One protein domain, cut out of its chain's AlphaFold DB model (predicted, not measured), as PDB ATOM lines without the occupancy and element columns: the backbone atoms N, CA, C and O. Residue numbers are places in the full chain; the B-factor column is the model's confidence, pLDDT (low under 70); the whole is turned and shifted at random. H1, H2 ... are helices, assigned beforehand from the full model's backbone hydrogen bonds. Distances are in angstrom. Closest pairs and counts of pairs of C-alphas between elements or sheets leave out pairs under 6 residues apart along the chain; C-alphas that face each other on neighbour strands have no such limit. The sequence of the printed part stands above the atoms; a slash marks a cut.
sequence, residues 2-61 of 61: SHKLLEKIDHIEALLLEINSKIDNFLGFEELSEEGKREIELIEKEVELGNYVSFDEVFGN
ATOM      1  N   SER A   2     -41.665 -43.464  57.098       74.69
ATOM      2  CA  SER A   2     -40.832 -42.909  56.008       74.69
ATOM      3  C   SER A   2     -39.344 -42.755  56.349       74.69
ATOM      4  O   SER A   2     -38.518 -42.984  55.480       74.69
ATOM      5  N   HIS A   3     -38.976 -42.455  57.600       79.69
ATOM      6  CA  HIS A   3     -37.564 -42.249  57.962       79.69
ATOM      7  C   HIS A   3     -36.697 -43.510  57.808       79.69
ATOM      8  O   HIS A   3     -35.672 -43.470  57.148       79.69
ATOM      9  N   LYS A   4     -37.175 -44.665  58.292       87.94
ATOM     10  CA  LYS A   4     -36.487 -45.958  58.098       87.94
ATOM     11  C   LYS A   4     -36.406 -46.389  56.632       87.94
ATOM     12  O   LYS A   4     -35.561 -47.205  56.283       87.94
ATOM     13  N   LEU A   5     -37.337 -45.923  55.799       92.00
ATOM     14  CA  LEU A   5     -37.296 -46.184  54.364       92.00
ATOM     15  C   LEU A   5     -36.225 -45.316  53.696       92.00
ATOM     16  O   LEU A   5     -35.470 -45.839  52.890       92.00
ATOM     17  N   LEU A   6     -36.122 -44.040  54.083       92.69
ATOM     18  CA  LEU A   6     -35.072 -43.130  53.619       92.69
ATOM     19  C   LEU A   6     -33.677 -43.631  54.006       92.69
ATOM     20  O   LEU A   6     -32.858 -43.822  53.124       92.69
ATOM     21  N   GLU A   7     -33.451 -44.006  55.270       93.38
ATOM     22  CA  GLU A   7     -32.165 -44.576  55.718       93.38
ATOM     23  C   GLU A   7     -31.741 -45.804  54.894       93.38
ATOM     24  O   GLU A   7     -30.563 -46.013  54.611       93.38
ATOM     25  N   LYS A   8     -32.707 -46.646  54.503       94.56
ATOM     26  CA  LYS A   8     -32.436 -47.810  53.653       94.56
ATOM     27  C   LYS A   8     -32.089 -47.412  52.225       94.56
ATOM     28  O   LYS A   8     -31.248 -48.072  51.629       94.56
ATOM     29  N   ILE A   9     -32.742 -46.388  51.685       95.00
ATOM     30  CA  ILE A   9     -32.456 -45.869  50.345       95.00
ATOM     31  C   ILE A   9     -31.060 -45.241  50.322       95.00
ATOM     32  O   ILE A   9     -30.272 -45.617  49.461       95.00
ATOM     33  N   ASP A  10     -30.718 -44.412  51.307       95.50
ATOM     34  CA  ASP A  10     -29.396 -43.779  51.420       95.50
ATOM     35  C   ASP A  10     -28.284 -44.832  51.559       95.50
ATOM     36  O   ASP A  10     -27.225 -44.742  50.940       95.50
ATOM     37  N   HIS A  11     -28.536 -45.893  52.336       96.69
ATOM     38  CA  HIS A  11     -27.592 -47.002  52.448       96.69
ATOM     39  C   HIS A  11     -27.409 -47.750  51.120       96.69
ATOM     40  O   HIS A  11     -26.286 -48.102  50.765       96.69
ATOM     41  N   ILE A  12     -28.494 -47.987  50.376       96.25
ATOM     42  CA  ILE A  12     -28.422 -48.609  49.049       96.25
ATOM     43  C   ILE A  12     -27.652 -47.708  48.077       96.25
ATOM     44  O   ILE A  12     -26.826 -48.216  47.327       96.25
ATOM     45  N   GLU A  13     -27.871 -46.394  48.106       96.12
ATOM     46  CA  GLU A  13     -27.128 -45.438  47.280       96.12
ATOM     47  C   GLU A  13     -25.624 -45.484  47.577       96.12
ATOM     48  O   GLU A  13     -24.822 -45.613  46.652       96.12
ATOM     49  N   ALA A  14     -25.238 -45.483  48.857       96.69
ATOM     50  CA  ALA A  14     -23.838 -45.606  49.256       96.69
ATOM     51  C   ALA A  14     -23.198 -46.904  48.731       96.69
ATOM     52  O   ALA A  14     -22.088 -46.879  48.201       96.69
ATOM     53  N   LEU A  15     -23.919 -48.029  48.818       96.56
ATOM     54  CA  LEU A  15     -23.451 -49.310  48.284       96.56
ATOM     55  C   LEU A  15     -23.312 -49.285  46.757       96.56
ATOM     56  O   LEU A  15     -22.358 -49.844  46.221       96.56
ATOM     57  N   LEU A  16     -24.240 -48.642  46.042       95.12
ATOM     58  CA  LEU A  16     -24.173 -48.519  44.583       95.12
ATOM     59  C   LEU A  16     -22.975 -47.674  44.139       95.12
ATOM     60  O   LEU A  16     -22.288 -48.053  43.190       95.12
ATOM     61  N   LEU A  17     -22.691 -46.573  44.839       95.19
ATOM     62  CA  LEU A  17     -21.509 -45.746  44.585       95.19
ATOM     63  C   LEU A  17     -20.212 -46.523  44.843       95.19
ATOM     64  O   LEU A  17     -19.285 -46.460  44.034       95.19
ATOM     65  N   GLU A  18     -20.162 -47.300  45.929       94.81
ATOM     66  CA  GLU A  18     -19.010 -48.147  46.246       94.81
ATOM     67  C   GLU A  18     -18.781 -49.205  45.155       94.81
ATOM     68  O   GLU A  18     -17.657 -49.387  44.689       94.81
ATOM     69  N   ILE A  19     -19.847 -49.876  44.706       93.00
ATOM     70  CA  ILE A  19     -19.774 -50.863  43.623       93.00
ATOM     71  C   ILE A  19     -19.273 -50.213  42.333       93.00
ATOM     72  O   ILE A  19     -18.382 -50.772  41.696       93.00
ATOM     73  N   ASN A  20     -19.801 -49.042  41.965       91.25
ATOM     74  CA  ASN A  20     -19.376 -48.346  40.753       91.25
ATOM     75  C   ASN A  20     -17.878 -48.020  40.794       91.25
ATOM     76  O   ASN A  20     -17.154 -48.345  39.861       91.25
ATOM     77  N   SER A  21     -17.392 -47.490  41.922       92.12
ATOM     78  CA  SER A  21     -15.964 -47.208  42.098       92.12
ATOM     79  C   SER A  21     -15.094 -48.466  41.988       92.12
ATOM     80  O   SER A  21     -14.024 -48.418  41.383       92.12
ATOM     81  N   LYS A  22     -15.538 -49.614  42.521       91.75
ATOM     82  CA  LYS A  22     -14.794 -50.877  42.375       91.75
ATOM     83  C   LYS A  22     -14.769 -51.376  40.934       91.75
ATOM     84  O   LYS A  22     -13.744 -51.905  40.515       91.75
ATOM     85  N   ILE A  23     -15.869 -51.220  40.196       86.81
ATOM     86  CA  ILE A  23     -15.933 -51.569  38.771       86.81
ATOM     87  C   ILE A  23     -14.963 -50.691  37.976       86.81
ATOM     88  O   ILE A  23     -14.176 -51.233  37.207       86.81
ATOM     89  N   ASP A  24     -14.963 -49.377  38.214       87.31
ATOM     90  CA  ASP A  24     -14.051 -48.440  37.548       87.31
ATOM     91  C   ASP A  24     -12.578 -48.794  37.828       87.31
ATOM     92  O   ASP A  24     -11.775 -48.882  36.900       87.31
ATOM     93  N   ASN A  25     -12.231 -49.094  39.086       85.44
ATOM     94  CA  ASN A  25     -10.880 -49.525  39.463       85.44
ATOM     95  C   ASN A  25     -10.480 -50.847  38.794       85.44
ATOM     96  O   ASN A  25      -9.349 -50.989  38.335       85.44
ATOM     97  N   PHE A  26     -11.396 -51.818  38.741       86.81
ATOM     98  CA  PHE A  26     -11.143 -53.112  38.106       86.81
ATOM     99  C   PHE A  26     -10.911 -52.964  36.598       86.81
ATOM    100  O   PHE A  26      -9.950 -53.517  36.070       86.81
ATOM    101  N   LEU A  27     -11.754 -52.186  35.911       80.94
ATOM    102  CA  LEU A  27     -11.585 -51.907  34.485       80.94
ATOM    103  C   LEU A  27     -10.269 -51.167  34.217       80.94
ATOM    104  O   LEU A  27      -9.523 -51.563  33.327       80.94
ATOM    105  N   GLY A  28      -9.937 -50.166  35.039       83.19
ATOM    106  CA  GLY A  28      -8.660 -49.460  34.951       83.19
ATOM    107  C   GLY A  28      -7.452 -50.377  35.164       83.19
ATOM    108  O   GLY A  28      -6.453 -50.231  34.468       83.19
ATOM    109  N   PHE A  29      -7.548 -51.355  36.072       84.50
ATOM    110  CA  PHE A  29      -6.491 -52.342  36.310       84.50
ATOM    111  C   PHE A  29      -6.273 -53.281  35.114       84.50
ATOM    112  O   PHE A  29      -5.132 -53.578  34.758       84.50
ATOM    113  N   GLU A  30      -7.350 -53.733  34.467       82.94
ATOM    114  CA  GLU A  30      -7.258 -54.573  33.265       82.94
ATOM    115  C   GLU A  30      -6.619 -53.828  32.081       82.94
ATOM    116  O   GLU A  30      -5.914 -54.441  31.278       82.94
ATOM    117  N   GLU A  31      -6.813 -52.509  32.003       88.19
ATOM    118  CA  GLU A  31      -6.215 -51.638  30.985       88.19
ATOM    119  C   GLU A  31      -4.733 -51.309  31.241       88.19
ATOM    120  O   GLU A  31      -4.056 -50.789  30.347       88.19
ATOM    121  N   LEU A  32      -4.194 -51.623  32.427       87.94
ATOM    122  CA  LEU A  32      -2.782 -51.398  32.728       87.94
ATOM    123  C   LEU A  32      -1.878 -52.263  31.845       87.94
ATOM    124  O   LEU A  32      -2.113 -53.453  31.618       87.94
ATOM    125  N   SER A  33      -0.761 -51.671  31.421       90.75
ATOM    126  CA  SER A  33       0.333 -52.425  30.817       90.75
ATOM    127  C   SER A  33       0.962 -53.384  31.837       90.75
ATOM    128  O   SER A  33       0.876 -53.187  33.047       90.75
ATOM    129  N   GLU A  34       1.692 -54.389  31.354       91.00
ATOM    130  CA  GLU A  34       2.476 -55.291  32.214       91.00
ATOM    131  C   GLU A  34       3.529 -54.561  33.067       91.00
ATOM    132  O   GLU A  34       4.025 -55.100  34.053       91.00
ATOM    133  N   GLU A  35       3.935 -53.356  32.666       91.56
ATOM    134  CA  GLU A  35       4.788 -52.484  33.476       91.56
ATOM    135  C   GLU A  35       3.985 -51.828  34.604       91.56
ATOM    136  O   GLU A  35       4.391 -51.926  35.758       91.56
ATOM    137  N   GLY A  36       2.807 -51.273  34.300       86.88
ATOM    138  CA  GLY A  36       1.915 -50.693  35.307       86.88
ATOM    139  C   GLY A  36       1.450 -51.716  36.349       86.88
ATOM    140  O   GLY A  36       1.439 -51.423  37.540       86.88
ATOM    141  N   LYS A  37       1.155 -52.956  35.940       89.88
ATOM    142  CA  LYS A  37       0.830 -54.045  36.882       89.88
ATOM    143  C   LYS A  37       1.998 -54.375  37.817       89.88
ATOM    144  O   LYS A  37       1.788 -54.577  39.008       89.88
ATOM    145  N   ARG A  38       3.234 -54.369  37.304       92.00
ATOM    146  CA  ARG A  38       4.442 -54.567  38.125       92.00
ATOM    147  C   ARG A  38       4.681 -53.423  39.105       92.00
ATOM    148  O   ARG A  38       5.157 -53.672  40.206       92.00
ATOM    149  N   GLU A  39       4.362 -52.191  38.724       91.19
ATOM    150  CA  GLU A  39       4.436 -51.040  39.626       91.19
ATOM    151  C   GLU A  39       3.446 -51.181  40.792       91.19
ATOM    152  O   GLU A  39       3.836 -50.995  41.942       91.19
ATOM    153  N   ILE A  40       2.211 -51.625  40.522       88.88
ATOM    154  CA  ILE A  40       1.223 -51.940  41.568       88.88
ATOM    155  C   ILE A  40       1.767 -53.007  42.535       88.88
ATOM    156  O   ILE A  40       1.722 -52.803  43.745       88.88
ATOM    157  N   GLU A  41       2.349 -54.102  42.031       90.81
ATOM    158  CA  GLU A  41       2.949 -55.148  42.883       90.81
ATOM    159  C   GLU A  41       4.100 -54.625  43.764       90.81
ATOM    160  O   GLU A  41       4.331 -55.131  44.867       90.81
ATOM    161  N   LEU A  42       4.870 -53.645  43.279       91.56
ATOM    162  CA  LEU A  42       5.929 -53.011  44.068       91.56
ATOM    163  C   LEU A  42       5.338 -52.145  45.179       91.56
ATOM    164  O   LEU A  42       5.783 -52.258  46.321       91.56
ATOM    165  N   ILE A  43       4.310 -51.355  44.864       89.81
ATOM    166  CA  ILE A  43       3.586 -50.536  45.843       89.81
ATOM    167  C   ILE A  43       2.985 -51.426  46.940       89.81
ATOM    168  O   ILE A  43       3.138 -51.129  48.124       89.81
ATOM    169  N   GLU A  44       2.361 -52.552  46.578       88.75
ATOM    170  CA  GLU A  44       1.813 -53.512  47.548       88.75
ATOM    171  C   GLU A  44       2.891 -54.035  48.509       88.75
ATOM    172  O   GLU A  44       2.694 -54.035  49.726       88.75
ATOM    173  N   LYS A  45       4.069 -54.402  47.988       91.62
ATOM    174  CA  LYS A  45       5.200 -54.857  48.815       91.62
ATOM    175  C   LYS A  45       5.742 -53.771  49.733       91.62
ATOM    176  O   LYS A  45       6.101 -54.061  50.871       91.62
ATOM    177  N   GLU A  46       5.847 -52.536  49.253       89.62
ATOM    178  CA  GLU A  46       6.301 -51.414  50.076       89.62
ATOM    179  C   GLU A  46       5.343 -51.166  51.245       89.62
ATOM    180  O   GLU A  46       5.793 -51.010  52.383       89.62
ATOM    181  N   VAL A  47       4.031 -51.251  51.000       88.25
ATOM    182  CA  VAL A  47       3.005 -51.156  52.046       88.25
ATOM    183  C   VAL A  47       3.106 -52.312  53.047       88.25
ATOM    184  O   VAL A  47       3.099 -52.060  54.253       88.25
ATOM    185  N   GLU A  48       3.258 -53.560  52.590       88.44
ATOM    186  CA  GLU A  48       3.432 -54.732  53.470       88.44
ATOM    187  C   GLU A  48       4.667 -54.619  54.374       88.44
ATOM    188  O   GLU A  48       4.637 -55.024  55.538       88.44
ATOM    189  N   LEU A  49       5.754 -54.046  53.852       92.00
ATOM    190  CA  LEU A  49       6.995 -53.820  54.593       92.00
ATOM    191  C   LEU A  49       6.925 -52.598  55.526       92.00
ATOM    192  O   LEU A  49       7.872 -52.356  56.274       92.00
ATOM    193  N   GLY A  50       5.823 -51.842  55.501       89.12
ATOM    194  CA  GLY A  50       5.659 -50.601  56.259       89.12
ATOM    195  C   GLY A  50       6.458 -49.422  55.694       89.12
ATOM    196  O   GLY A  50       6.619 -48.415  56.377       89.12
ATOM    197  N   ASN A  51       6.950 -49.536  54.461       84.75
ATOM    198  CA  ASN A  51       7.730 -48.521  53.759       84.75
ATOM    199  C   ASN A  51       6.809 -47.623  52.927       84.75
ATOM    200  O   ASN A  51       6.938 -47.545  51.710       84.75
ATOM    201  N   TYR A  52       5.864 -46.951  53.577       83.81
ATOM    202  CA  TYR A  52       5.003 -45.968  52.927       83.81
ATOM    203  C   TYR A  52       5.109 -44.627  53.646       83.81
ATOM    204  O   TYR A  52       5.386 -44.558  54.842       83.81
ATOM    205  N   VAL A  53       4.880 -43.559  52.893       83.19
ATOM    206  CA  VAL A  53       4.751 -42.200  53.415       83.19
ATOM    207  C   VAL A  53       3.335 -41.723  53.145       83.19
ATOM    208  O   VAL A  53       2.727 -42.061  52.126       83.19
ATOM    209  N   SER A  54       2.777 -40.975  54.082       82.12
ATOM    210  CA  SER A  54       1.468 -40.364  53.906       82.12
ATOM    211  C   SER A  54       1.534 -39.241  52.875       82.12
ATOM    212  O   SER A  54       2.568 -38.607  52.656       82.12
ATOM    213  N   PHE A  55       0.396 -38.975  52.243       79.00
ATOM    214  CA  PHE A  55       0.270 -37.890  51.278       79.00
ATOM    215  C   PHE A  55       0.689 -36.538  51.877       79.00
ATOM    216  O   PHE A  55       1.413 -35.775  51.240       79.00
ATOM    217  N   ASP A  56       0.295 -36.275  53.125       85.12
ATOM    218  CA  ASP A  56       0.609 -35.031  53.832       85.12
ATOM    219  C   ASP A  56       2.115 -34.876  54.102       85.12
ATOM    220  O   ASP A  56       2.639 -33.767  54.039       85.12
ATOM    221  N   GLU A  57       2.844 -35.974  54.328       81.94
ATOM    222  CA  GLU A  57       4.305 -35.942  54.507       81.94
ATOM    223  C   GLU A  57       5.054 -35.574  53.219       81.94
ATOM    224  O   GLU A  57       6.145 -35.008  53.284       81.94
ATOM    225  N   VAL A  58       4.483 -35.880  52.050       80.12
ATOM    226  CA  VAL A  58       5.110 -35.608  50.746       80.12
ATOM    227  C   VAL A  58       4.661 -34.267  50.161       80.12
ATOM    228  O   VAL A  58       5.464 -33.566  49.543       80.12
ATOM    229  N   PHE A  59       3.392 -33.894  50.349       84.94
ATOM    230  CA  PHE A  59       2.757 -32.777  49.640       84.94
ATOM    231  C   PHE A  59       2.152 -31.699  50.554       84.94
ATOM    232  O   PHE A  59       1.686 -30.682  50.044       84.94
ATOM    233  N   GLY A  60       2.158 -31.879  51.876       75.06
ATOM    234  CA  GLY A  60       1.478 -31.009  52.845       75.06
ATOM    235  C   GLY A  60       2.216 -29.720  53.231       75.06
ATOM    236  O   GLY A  60       2.274 -29.406  54.420       75.06
ATOM    237  N   ASN A  61       2.769 -28.976  52.263       58.72
ATOM    238  CA  ASN A  61       3.227 -27.589  52.477       58.72
ATOM    239  C   ASN A  61       2.099 -26.577  52.251       58.72
ATOM    240  O   ASN A  61       1.478 -26.626  51.166       58.72
TER     241      ASN A  61
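AT A GLANCE: This is residues 2 to 61 of the 61 residues of an uncharacterized protein of Theionarchaea archaeon (strain DG-70-1) (UniProt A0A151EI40). Look first at the long helix H1, which makes one arm of an open V; the shorter H2 makes the other arm, and after H2 the chain turns off to one side, through residues 49 to 54, to the tiny H3, which stands free of both arms. The printed part has 60 residues with three named helices, H1, H2, H3 in chain order, and no named strand: all helix. It is extended, radius of gyration of the C-alphas 17.9 A, and only just elongated, spanning 50 by 33 by 23 A.

IN THESE COORDINATES: Find C-alpha 2 at (-40.832, -42.909, 56.008); from there H1, residues 2 to 30, runs 42.2 A. H2, residues 34 to 48, covers 21.3 A. H3, residues 55 to 59, ends at C-alpha 59, (2.757, -32.777, 49.640).

HOW THE PARTS SIT: H1 and H2 are close but not clearly touching; their closest C-alphas, Phe 29 and Lys 37, are 7.5 A apart. They run opposite ways at a steep tilt of 58 degrees. H3 is apart from both. In H1, H2 and H3 every O i to N i+4 pair is within hydrogen-bond range.

THE WHOLE: The farthest C-alphas, Ser 2 and Glu 35, are 51.8 A apart. The printed part has no cut and no long link. Only residue 61 has pLDDT under 70.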